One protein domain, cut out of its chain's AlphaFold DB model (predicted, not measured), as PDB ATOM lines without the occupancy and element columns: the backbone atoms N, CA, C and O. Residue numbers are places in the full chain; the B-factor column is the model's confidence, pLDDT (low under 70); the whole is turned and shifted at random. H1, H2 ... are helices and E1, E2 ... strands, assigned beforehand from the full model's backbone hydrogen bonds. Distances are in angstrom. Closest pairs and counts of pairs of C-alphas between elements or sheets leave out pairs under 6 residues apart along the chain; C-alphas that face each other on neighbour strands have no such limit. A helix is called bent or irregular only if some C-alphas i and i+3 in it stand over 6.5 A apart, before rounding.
ATOM      1  N   ILE A  90     -15.181 -29.948   3.491       90.94
ATOM      2  CA  ILE A  90     -14.313 -30.213   4.639       90.94
ATOM      3  C   ILE A  90     -15.019 -31.187   5.583       90.94
ATOM      4  O   ILE A  90     -16.117 -30.943   6.068       90.94
ATOM      5  N   GLY A  91     -14.384 -32.332   5.833       87.75
ATOM      6  CA  GLY A  91     -14.968 -33.410   6.632       87.75
ATOM      7  C   GLY A  91     -15.899 -34.347   5.849       87.75
ATOM      8  O   GLY A  91     -16.024 -34.291   4.626       87.75
ATOM      9  N   ASN A  92     -16.521 -35.282   6.573       89.06
ATOM     10  CA  ASN A  92     -17.257 -36.396   5.963       89.06
ATOM     11  C   ASN A  92     -18.694 -36.045   5.561       89.06
ATOM     12  O   ASN A  92     -19.187 -36.614   4.589       89.06
ATOM     13  N   GLY A  93     -19.357 -35.139   6.286       90.19
ATOM     14  CA  GLY A  93     -20.749 -34.759   6.024       90.19
ATOM     15  C   GLY A  93     -20.935 -34.162   4.626       90.19
ATOM     16  O   GLY A  93     -21.655 -34.755   3.814       90.19
ATOM     17  N   PRO A  94     -20.206 -33.087   4.273       92.69
ATOM     18  CA  PRO A  94     -20.293 -32.488   2.943       92.69
ATOM     19  C   PRO A  94     -19.869 -33.475   1.861       92.69
ATOM     20  O   PRO A  94     -20.533 -33.613   0.837       92.69
ATOM     21  N   LEU A  95     -18.801 -34.241   2.111       94.25
ATOM     22  CA  LEU A  95     -18.305 -35.244   1.172       94.25
ATOM     23  C   LEU A  95     -19.373 -36.291   0.818       94.25
ATOM     24  O   LEU A  95     -19.479 -36.696  -0.340       94.25
ATOM     25  N   GLN A  96     -20.157 -36.744   1.797       93.44
ATOM     26  CA  GLN A  96     -21.255 -37.684   1.568       93.44
ATOM     27  C   GLN A  96     -22.406 -37.030   0.801       93.44
ATOM     28  O   GLN A  96     -22.893 -37.622  -0.163       93.44
ATOM     29  N   ALA A  97     -22.792 -35.805   1.160       95.25
ATOM     30  CA  ALA A  97     -23.847 -35.074   0.462       95.25
ATOM     31  C   ALA A  97     -23.517 -34.872  -1.029       95.25
ATOM     32  O   ALA A  97     -24.325 -35.207  -1.896       95.25
ATOM     33  N   ILE A  98     -22.295 -34.432  -1.342       96.12
ATOM     34  CA  ILE A  98     -21.815 -34.260  -2.724       96.12
ATOM     35  C   ILE A  98     -21.857 -35.576  -3.509       96.12
ATOM     36  O   ILE A  98     -22.265 -35.584  -4.673       96.12
ATOM     37  N   LYS A  99     -21.506 -36.705  -2.881       94.31
ATOM     38  CA  LYS A  99     -21.608 -38.033  -3.510       94.31
ATOM     39  C   LYS A  99     -23.056 -38.426  -3.808       94.31
ATOM     40  O   LYS A  99     -23.323 -38.897  -4.910       94.31
ATOM     41  N   LEU A 100     -23.987 -38.204  -2.876       93.12
ATOM     42  CA  LEU A 100     -25.421 -38.483  -3.076       93.12
ATOM     43  C   LEU A 100     -26.014 -37.635  -4.215       93.12
ATOM     44  O   LEU A 100     -26.825 -38.108  -5.023       93.12
ATOM     45  N   LEU A 101     -25.557 -36.389  -4.322       94.75
ATOM     46  CA  LEU A 101     -25.919 -35.479  -5.405       94.75
ATOM     47  C   LEU A 101     -25.204 -35.796  -6.727       94.75
ATOM     48  O   LEU A 101     -25.626 -35.306  -7.770       94.75
ATOM     49  N   GLY A 102     -24.181 -36.654  -6.729       95.19
ATOM     50  CA  GLY A 102     -23.413 -36.983  -7.933       95.19
ATOM     51  C   GLY A 102     -22.609 -35.798  -8.478       95.19
ATOM     52  O   GLY A 102     -22.346 -35.733  -9.678       95.19
ATOM     53  N   LEU A 103     -22.241 -34.856  -7.610       96.75
ATOM     54  CA  LEU A 103     -21.499 -33.654  -7.975       96.75
ATOM     55  C   LEU A 103     -19.994 -33.932  -8.065       96.75
ATOM     56  O   LEU A 103     -19.439 -34.739  -7.317       96.75
ATOM     57  N   LYS A 104     -19.318 -33.234  -8.982       95.69
ATOM     58  CA  LYS A 104     -17.854 -33.254  -9.099       95.69
ATOM     59  C   LYS A 104     -17.271 -32.064  -8.351       95.69
ATOM     60  O   LYS A 104     -17.655 -30.930  -8.612       95.69
ATOM     61  N   THR A 105     -16.316 -32.320  -7.465       97.00
ATOM     62  CA  THR A 105     -15.629 -31.251  -6.738       97.00
ATOM     63  C   THR A 105     -14.516 -30.632  -7.576       97.00
ATOM     64  O   THR A 105     -13.833 -31.326  -8.333       97.00
ATOM     65  N   LYS A 106     -14.288 -29.337  -7.381       96.62
ATOM     66  CA  LYS A 106     -13.160 -28.575  -7.922       96.62
ATOM     67  C   LYS A 106     -12.103 -28.426  -6.831       96.62
ATOM     68  O   LYS A 106     -12.443 -28.303  -5.656       96.62
ATOM     69  N   LYS A 107     -10.824 -28.446  -7.202       94.25
ATOM     70  CA  LYS A 107      -9.731 -28.154  -6.266       94.25
ATOM     71  C   LYS A 107      -9.543 -26.643  -6.191       94.25
ATOM     72  O   LYS A 107      -9.541 -25.985  -7.230       94.25
ATOM     73  N   HIS A 108      -9.396 -26.093  -4.992       89.06
ATOM     74  CA  HIS A 108      -9.045 -24.685  -4.848       89.06
ATOM     75  C   HIS A 108      -7.589 -24.446  -5.273       89.06
ATOM     76  O   HIS A 108      -6.724 -25.291  -5.053       89.06
ATOM     77  N   GLU A 109      -7.305 -23.303  -5.899       82.38
ATOM     78  CA  GLU A 109      -5.966 -23.027  -6.444       82.38
ATOM     79  C   GLU A 109      -4.937 -22.768  -5.339       82.38
ATOM     80  O   GLU A 109      -3.839 -23.317  -5.360       82.38
ATOM     81  N   SER A 110      -5.314 -21.952  -4.354       77.81
ATOM     82  CA  SER A 110      -4.442 -21.533  -3.251       77.81
ATOM     83  C   SER A 110      -4.651 -22.303  -1.949       77.81
ATOM     84  O   SER A 110      -3.837 -22.184  -1.038       77.81
ATOM     85  N   LEU A 111      -5.736 -23.072  -1.837       79.94
ATOM     86  CA  LEU A 111      -6.116 -23.751  -0.601       79.94
ATOM     87  C   LEU A 111      -6.089 -25.262  -0.834       79.94
ATOM     88  O   LEU A 111      -6.454 -25.735  -1.909       79.94
ATOM     89  N   SER A 112      -5.703 -26.041   0.173       84.25
ATOM     90  CA  SER A 112      -5.653 -27.510   0.108       84.25
ATOM     91  C   SER A 112      -7.029 -28.191   0.157       84.25
ATOM     92  O   SER A 112      -7.115 -29.397   0.355       84.25
ATOM     93  N   VAL A 113      -8.105 -27.441  -0.078       89.56
ATOM     94  CA  VAL A 113      -9.489 -27.901   0.038       89.56
ATOM     95  C   VAL A 113     -10.163 -28.015  -1.324       89.56
ATOM     96  O   VAL A 113      -9.841 -27.315  -2.289       89.56
ATOM     97  N   ASN A 114     -11.142 -28.910  -1.389       95.25
ATOM     98  CA  ASN A 114     -12.040 -29.027  -2.527       95.25
ATOM     99  C   ASN A 114     -13.310 -28.211  -2.279       95.25
ATOM    100  O   ASN A 114     -13.694 -27.992  -1.132       95.25
ATOM    101  N   TYR A 115     -13.981 -27.797  -3.346       96.44
ATOM    102  CA  TYR A 115     -15.234 -27.056  -3.272       96.44
ATOM    103  C   TYR A 115     -16.187 -27.426  -4.411       96.44
ATOM    104  O   TYR A 115     -15.804 -28.080  -5.386       96.44
ATOM    105  N   VAL A 116     -17.436 -26.994  -4.280       97.31
ATOM    106  CA  VAL A 116     -18.413 -26.889  -5.370       97.31
ATOM    107  C   VAL A 116     -19.044 -25.501  -5.338       97.31
ATOM    108  O   VAL A 116     -19.053 -24.849  -4.293       97.31
ATOM    109  N   ASP A 117     -19.572 -25.042  -6.467       96.81
ATOM    110  CA  ASP A 117     -20.305 -23.778  -6.503       96.81
ATOM    111  C   ASP A 117     -21.718 -23.978  -5.946       96.81
ATOM    112  O   ASP A 117     -22.345 -25.016  -6.176       96.81
ATOM    113  N   ILE A 118     -22.249 -22.976  -5.239       96.31
ATOM    114  CA  ILE A 118     -23.611 -23.027  -4.675       96.31
ATOM    115  C   ILE A 118     -24.646 -23.348  -5.765       96.31
ATOM    116  O   ILE A 118     -25.547 -24.160  -5.556       96.31
ATOM    117  N   GLN A 119     -24.494 -22.766  -6.957       95.56
ATOM    118  CA  GLN A 119     -25.422 -22.988  -8.071       95.56
ATOM    119  C   GLN A 119     -25.396 -24.431  -8.591       95.56
ATOM    120  O   GLN A 119     -26.445 -24.977  -8.925       95.56
ATOM    121  N   ASP A 120     -24.231 -25.088  -8.591       96.94
ATOM    122  CA  ASP A 120     -24.130 -26.502  -8.971       96.94
ATOM    123  C   ASP A 120     -24.911 -27.386  -7.984       96.94
ATOM    124  O   ASP A 120     -25.574 -28.345  -8.388       96.94
ATOM    125  N   VAL A 121     -24.892 -27.033  -6.692       97.25
ATOM    126  CA  VAL A 121     -25.681 -27.716  -5.656       97.25
ATOM    127  C   VAL A 121     -27.178 -27.548  -5.898       97.25
ATOM    128  O   VAL A 121     -27.899 -28.546  -5.927       97.25
ATOM    129  N   VAL A 122     -27.644 -26.316  -6.117       96.56
ATOM    130  CA  VAL A 122     -29.066 -26.025  -6.373       96.56
ATOM    131  C   VAL A 122     -29.566 -26.796  -7.598       96.56
ATOM    132  O   VAL A 122     -30.566 -27.511  -7.513       96.56
ATOM    133  N   HIS A 123     -28.827 -26.745  -8.708       96.69
ATOM    134  CA  HIS A 123     -29.183 -27.482  -9.922       96.69
ATOM    135  C   HIS A 123     -29.244 -28.998  -9.699       96.69
ATOM    136  O   HIS A 123     -30.111 -29.670 -10.260       96.69
ATOM    137  N   ALA A 124     -28.353 -29.558  -8.874       96.62
ATOM    138  CA  ALA A 124     -28.370 -30.985  -8.565       96.62
ATOM    139  C   ALA A 124     -29.591 -31.402  -7.732       96.62
ATOM    140  O   ALA A 124     -30.132 -32.488  -7.957       96.62
ATOM    141  N   PHE A 125     -30.045 -30.556  -6.800       96.00
ATOM    142  CA  PHE A 125     -31.296 -30.782  -6.071       96.00
ATOM    143  C   PHE A 125     -32.496 -30.779  -7.016       96.00
ATOM    144  O   PHE A 125     -33.291 -31.721  -6.992       96.00
ATOM    145  N   ASP A 126     -32.579 -29.777  -7.894       95.00
ATOM    146  CA  ASP A 126     -33.678 -29.636  -8.852       95.00
ATOM    147  C   ASP A 126     -33.743 -30.818  -9.821       95.00
ATOM    148  O   ASP A 126     -34.801 -31.423 -10.002       95.00
ATOM    149  N   ALA A 127     -32.599 -31.218 -10.384       95.25
ATOM    150  CA  ALA A 127     -32.513 -32.341 -11.315       95.25
ATOM    151  C   ALA A 127     -32.937 -33.680 -10.685       95.25
ATOM    152  O   ALA A 127     -33.412 -34.572 -11.388       95.25
ATOM    153  N   LYS A 128     -32.768 -33.832  -9.368       92.94
ATOM    154  CA  LYS A 128     -33.161 -35.033  -8.615       92.94
ATOM    155  C   LYS A 128     -34.541 -34.919  -7.964       92.94
ATOM    156  O   LYS A 128     -34.990 -35.882  -7.347       92.94
ATOM    157  N   GLY A 129     -35.215 -33.775  -8.100       91.38
ATOM    158  CA  GLY A 129     -36.522 -33.523  -7.493       91.38
ATOM    159  C   GLY A 129     -36.489 -33.442  -5.964       91.38
ATOM    160  O   GLY A 129     -37.502 -33.705  -5.314       91.38
ATOM    161  N   PHE A 130     -35.337 -33.112  -5.370       91.75
ATOM    162  CA  PHE A 130     -35.230 -32.913  -3.928       91.75
ATOM    163  C   PHE A 130     -35.759 -31.535  -3.526       91.75
ATOM    164  O   PHE A 130     -35.539 -30.538  -4.211       91.75
ATOM    165  N   ARG A 131     -36.450 -31.471  -2.384       90.44
ATOM    166  CA  ARG A 131     -36.888 -30.199  -1.800       90.44
ATOM    167  C   ARG A 131     -35.706 -29.470  -1.165       90.44
ATOM    168  O   ARG A 131     -34.910 -30.088  -0.467       90.44
ATOM    169  N   MET A 132     -35.660 -28.161  -1.378       93.12
ATOM    170  CA  MET A 132     -34.726 -27.224  -0.760       93.12
ATOM    171  C   MET A 132     -35.504 -25.952  -0.429       93.12
ATOM    172  O   MET A 132     -36.278 -25.489  -1.269       93.12
ATOM    173  N   ASP A 133     -35.307 -25.424   0.776       92.88
ATOM    174  CA  ASP A 133     -35.973 -24.204   1.234       92.88
ATOM    175  C   ASP A 133     -35.492 -22.980   0.435       92.88
ATOM    176  O   ASP A 133     -34.326 -22.899   0.033       92.88
ATOM    177  N   ASP A 134     -36.384 -22.016   0.193       92.62
ATOM    178  CA  ASP A 134     -36.102 -20.857  -0.673       92.62
ATOM    179  C   ASP A 134     -34.966 -19.968  -0.134       92.62
ATOM    180  O   ASP A 134     -34.206 -19.372  -0.903       92.62
ATOM    181  N   ASP A 135     -34.806 -19.906   1.189       93.81
ATOM    182  CA  ASP A 135     -33.757 -19.137   1.864       93.81
ATOM    183  C   ASP A 135     -32.366 -19.789   1.760       93.81
ATOM    184  O   ASP A 135     -31.347 -19.106   1.888       93.81
ATOM    185  N   ILE A 136     -32.314 -21.107   1.555       94.69
ATOM    186  CA  ILE A 136     -31.093 -21.846   1.229       94.69
ATOM    187  C   ILE A 136     -30.821 -21.740  -0.266       94.69
ATOM    188  O   ILE A 136     -29.702 -21.440  -0.669       94.69
ATOM    189  N   ARG A 137     -31.852 -21.902  -1.097       93.75
ATOM    190  CA  ARG A 137     -31.750 -21.827  -2.558       93.75
ATOM    191  C   ARG A 137     -31.170 -20.502  -3.052       93.75
ATOM    192  O   ARG A 137     -30.431 -20.479  -4.031       93.75
ATOM    193  N   THR A 138     -31.526 -19.404  -2.395       93.25
ATOM    194  CA  THR A 138     -31.099 -18.045  -2.769       93.25
ATOM    195  C   THR A 138     -29.871 -17.558  -2.000       93.25
ATOM    196  O   THR A 138     -29.459 -16.410  -2.166       93.25
ATOM    197  N   THR A 139     -29.271 -18.406  -1.157       93.38
ATOM    198  CA  THR A 139     -28.135 -18.004  -0.330       93.38
ATOM    199  C   THR A 139     -26.880 -17.724  -1.159       93.38
ATOM    200  O   THR A 139     -26.615 -18.376  -2.168       93.38
ATOM    201  N   GLN A 140     -26.081 -16.766  -0.693       91.19
ATOM    202  CA  GLN A 140     -24.706 -16.521  -1.150       91.19
ATOM    203  C   GLN A 140     -23.688 -16.898  -0.062       91.19
ATOM    204  O   GLN A 140     -22.542 -16.452  -0.077       91.19
ATOM    205  N   ASP A 141     -24.136 -17.692   0.912       93.06
ATOM    206  CA  ASP A 141     -23.345 -18.169   2.033       93.06
ATOM    207  C   ASP A 141     -23.155 -19.688   1.920       93.06
ATOM    208  O   ASP A 141     -24.037 -20.497   2.219       93.06
ATOM    209  N   GLY A 142     -21.980 -20.071   1.436       93.06
ATOM    210  CA  GLY A 142     -21.565 -21.447   1.225       93.06
ATOM    211  C   GLY A 142     -21.442 -22.239   2.519       93.06
ATOM    212  O   GLY A 142     -21.618 -23.453   2.481       93.06
ATOM    213  N   ASP A 143     -21.238 -21.568   3.652       92.25
ATOM    214  CA  ASP A 143     -21.244 -22.175   4.984       92.25
ATOM    215  C   ASP A 143     -22.667 -22.573   5.393       92.25
ATOM    216  O   ASP A 143     -22.928 -23.705   5.806       92.25
ATOM    217  N   LYS A 144     -23.639 -21.687   5.140       93.25
ATOM    218  CA  LYS A 144     -25.064 -21.996   5.327       93.25
ATOM    219  C   LYS A 144     -25.515 -23.154   4.428       93.25
ATOM    220  O   LYS A 144     -26.255 -24.037   4.873       93.25
ATOM    221  N   MET A 145     -25.071 -23.168   3.169       95.69
ATOM    222  CA  MET A 145     -25.357 -24.261   2.233       95.69
ATOM    223  C   MET A 145     -24.694 -25.579   2.673       95.69
ATOM    224  O   MET A 145     -25.334 -26.629   2.611       95.69
ATOM    225  N   GLU A 146     -23.450 -25.546   3.163       94.50
ATOM    226  CA  GLU A 146     -22.756 -26.711   3.734       94.50
ATOM    227  C   GLU A 146     -23.558 -27.322   4.889       94.50
ATOM    228  O   GLU A 146     -23.851 -28.522   4.875       94.50
ATOM    229  N   SER A 147     -24.019 -26.486   5.819       92.50
ATOM    230  CA  SER A 147     -24.807 -26.932   6.968       92.50
ATOM    231  C   SER A 147     -26.125 -27.579   6.537       92.50
ATOM    232  O   SER A 147     -26.531 -28.614   7.077       92.50
ATOM    233  N   HIS A 148     -26.788 -27.020   5.519       94.31
ATOM    234  CA  HIS A 148     -27.975 -27.634   4.926       94.31
ATOM    235  C   HIS A 148     -27.665 -29.016   4.331       94.31
ATOM    236  O   HIS A 148     -28.364 -29.983   4.639       94.31
ATOM    237  N   LEU A 149     -26.598 -29.137   3.533       94.25
ATOM    238  CA  LEU A 149     -26.175 -30.403   2.928       94.25
ATOM    239  C   LEU A 149     -25.881 -31.479   3.978       94.25
ATOM    240  O   LEU A 149     -26.321 -32.622   3.832       94.25
ATOM    241  N   CYS A 150     -25.174 -31.108   5.046       90.88
ATOM    242  CA  CYS A 150     -24.855 -31.987   6.166       90.88
ATOM    243  C   CYS A 150     -26.105 -32.525   6.868       90.88
ATOM    244  O   CYS A 150     -26.194 -33.726   7.154       90.88
ATOM    245  N   ASN A 151     -27.093 -31.665   7.102       91.06
ATOM    246  CA  ASN A 151     -28.353 -32.068   7.718       91.06
ATOM    247  C   ASN A 151     -29.200 -32.926   6.770       91.06
ATOM    248  O   ASN A 151     -29.750 -33.945   7.188       91.06
ATOM    249  N   TRP A 152     -29.247 -32.568   5.487       92.56
ATOM    250  CA  TRP A 152     -30.009 -33.285   4.467       92.56
ATOM    251  C   TRP A 152     -29.509 -34.722   4.234       92.56
ATOM    252  O   TRP A 152     -30.321 -35.639   4.106       92.56
ATOM    253  N   GLN A 153     -28.191 -34.960   4.227       90.19
ATOM    254  CA  GLN A 153     -27.645 -36.305   3.973       90.19
ATOM    255  C   GLN A 153     -27.849 -37.293   5.137       90.19
ATOM    256  O   GLN A 153     -27.886 -38.508   4.923       90.19
ATOM    257  N   THR A 154     -28.012 -36.797   6.368       82.50
ATOM    258  CA  THR A 154     -27.996 -37.629   7.586       82.50
ATOM    259  C   THR A 154     -29.120 -38.683   7.626       82.50
ATOM    260  O   THR A 154     -28.827 -39.864   7.864       82.50
ATOM    261  N   PRO A 155     -30.397 -38.341   7.354       81.12
ATOM    262  CA  PRO A 155     -31.471 -39.332   7.300       81.12
ATOM    263  C   PRO A 155     -31.271 -40.369   6.189       81.12
ATOM    264  O   PRO A 155     -31.531 -41.552   6.400       81.12
ATOM    265  N   ILE A 156     -30.762 -39.946   5.027       78.62
ATOM    266  CA  ILE A 156     -30.550 -40.818   3.862       78.62
ATOM    267  C   ILE A 156     -29.520 -41.898   4.196       78.62
ATOM    268  O   ILE A 156     -29.760 -43.084   3.977       78.62
ATOM    269  N   ASN A 157     -28.403 -41.506   4.810       70.19
ATOM    270  CA  ASN A 157     -27.370 -42.451   5.223       70.19
ATOM    271  C   ASN A 157     -27.837 -43.400   6.328       70.19
ATOM    272  O   ASN A 157     -27.432 -44.560   6.345       70.19
ATOM    273  N   THR A 158     -28.726 -42.943   7.211       74.19
ATOM    274  CA  THR A 158     -29.326 -43.804   8.239       74.19
ATOM    275  C   THR A 158     -30.175 -44.907   7.605       74.19
ATOM    276  O   THR A 158     -30.056 -46.068   7.988       74.19
ATOM    277  N   VAL A 159     -30.982 -44.575   6.592       76.00
ATOM    278  CA  VAL A 159     -31.798 -45.562   5.864       76.00
ATOM    279  C   VAL A 159     -30.910 -46.554   5.108       76.00
ATOM    280  O   VAL A 159     -31.054 -47.760   5.301       76.00
ATOM    281  N   LEU A 160     -29.932 -46.066   4.337       73.06
ATOM    282  CA  LEU A 160     -29.013 -46.924   3.576       73.06
ATOM    283  C   LEU A 160     -28.196 -47.862   4.481       73.06
ATOM    284  O   LEU A 160     -27.950 -49.016   4.131       73.06
ATOM    285  N   ALA A 161     -27.772 -47.394   5.656       71.25
ATOM    286  CA  ALA A 161     -27.047 -48.221   6.617       71.25
ATOM    287  C   ALA A 161     -27.920 -49.354   7.184       71.25
ATOM    288  O   ALA A 161     -27.445 -50.480   7.332       71.25
ATOM    289  N   LEU A 162     -29.197 -49.079   7.469       72.94
ATOM    290  CA  LEU A 162     -30.147 -50.083   7.959       72.94
ATOM    291  C   LEU A 162     -30.488 -51.136   6.899       72.94
ATOM    292  O   LEU A 162     -30.665 -52.302   7.242       72.94
ATOM    293  N   GLU A 163     -30.575 -50.746   5.628       72.56
ATOM    294  CA  GLU A 163     -30.811 -51.677   4.518       72.56
ATOM    295  C   GLU A 163     -29.619 -52.613   4.301       72.56
ATOM    296  O   GLU A 163     -29.802 -53.820   4.168       72.56
ATOM    297  N   ASN A 164     -28.394 -52.088   4.359       69.12
ATOM    298  CA  ASN A 164     -27.182 -52.898   4.218       69.12
ATOM    299  C   ASN A 164     -26.940 -53.852   5.397       69.12
ATOM    300  O   ASN A 164     -26.326 -54.890   5.202       69.12
ATOM    301  N   ALA A 165     -27.419 -53.535   6.604       66.31
ATOM    302  CA  ALA A 165     -27.307 -54.424   7.767       66.31
ATOM    303  C   ALA A 165     -28.318 -55.587   7.758       66.31
ATOM    304  O   ALA A 165     -28.243 -56.479   8.602       66.31
ATOM    305  N   ARG A 166     -29.302 -55.547   6.852       63.97
ATOM    306  CA  ARG A 166     -30.334 -56.583   6.684       63.97
ATOM    307  C   ARG A 166     -30.008 -57.586   5.575       63.97
ATOM    308  O   ARG A 166     -30.705 -58.596   5.488       63.97
TER     309      ARG A 166
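Overview. This is residues 90 to 166 of the 167 residues of an uncharacterized protein of viral metagenome (UniProt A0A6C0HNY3). Picture a small helical body in which H2 and the first arm of the long bent helix H4, H4a, run the same way, with H1 bridging from one to the other and the short H3 beside them. The second arm, H4b, carries the chain out of this body, and residues 158 to 166 stick out. The printed part has 77 residues, with four named helices and one named strand in the order H1, E1, H2, H3, H4, and is mostly helix. It is compact, with a radius of gyration of the C-alphas of 13.2 A and spans of 44 by 30 by 19 A.

Arrangement. Start at H1, residues 92 to 101. E1, residues 114 to 117, pairs with no named strand, but its residues 114 to 115 pair antiparallel with residues 106 to 107. H2, residues 118 to 128, touches H1 at a steep tilt of 50 degrees; their closest C-alphas, Leu 101 and Ala 124, are 6.0 A apart. H3 is residues 134 to 137. H4, residues 142 to 164, was assigned as one helix by its hydrogen bonds but is bent, with C-alphas 152 and 155 6.8 A apart; its arms H4a and H4b stand at a steep tilt of 40 degrees. H4a touches H1, about perpendicular at 78 degrees, closest at the C-alphas of Gly 93 and Cys 150, 5.0 A. H3 and H4a only just touch, with 3 pairs of C-alphas within 8 A, closest at Ile 136 and Met 145, 6.3 A. Every O i to N i+4 pair is within hydrogen-bond range in H1, H2, H4a and H4b; H3 is too short for one.

Along the chain. Find C-alpha 92 at (-17.257, -36.396, 5.963); H1 runs 14.3 A from there. H2 measures 15.8 A, H4a, residues 142 to 152, 14.9 A, and H4b, residues 155 to 164, 14.6 A, ending at C-alpha 164, (-27.182, -52.898, 4.218).

Size, cuts and confidence. The C-alphas farthest apart, Ser 110 and Arg 166, are 44.7 A apart. The printed part has no cut, the link from H1 to E1 is long, and pLDDT is under 70 at residues 164 to 166.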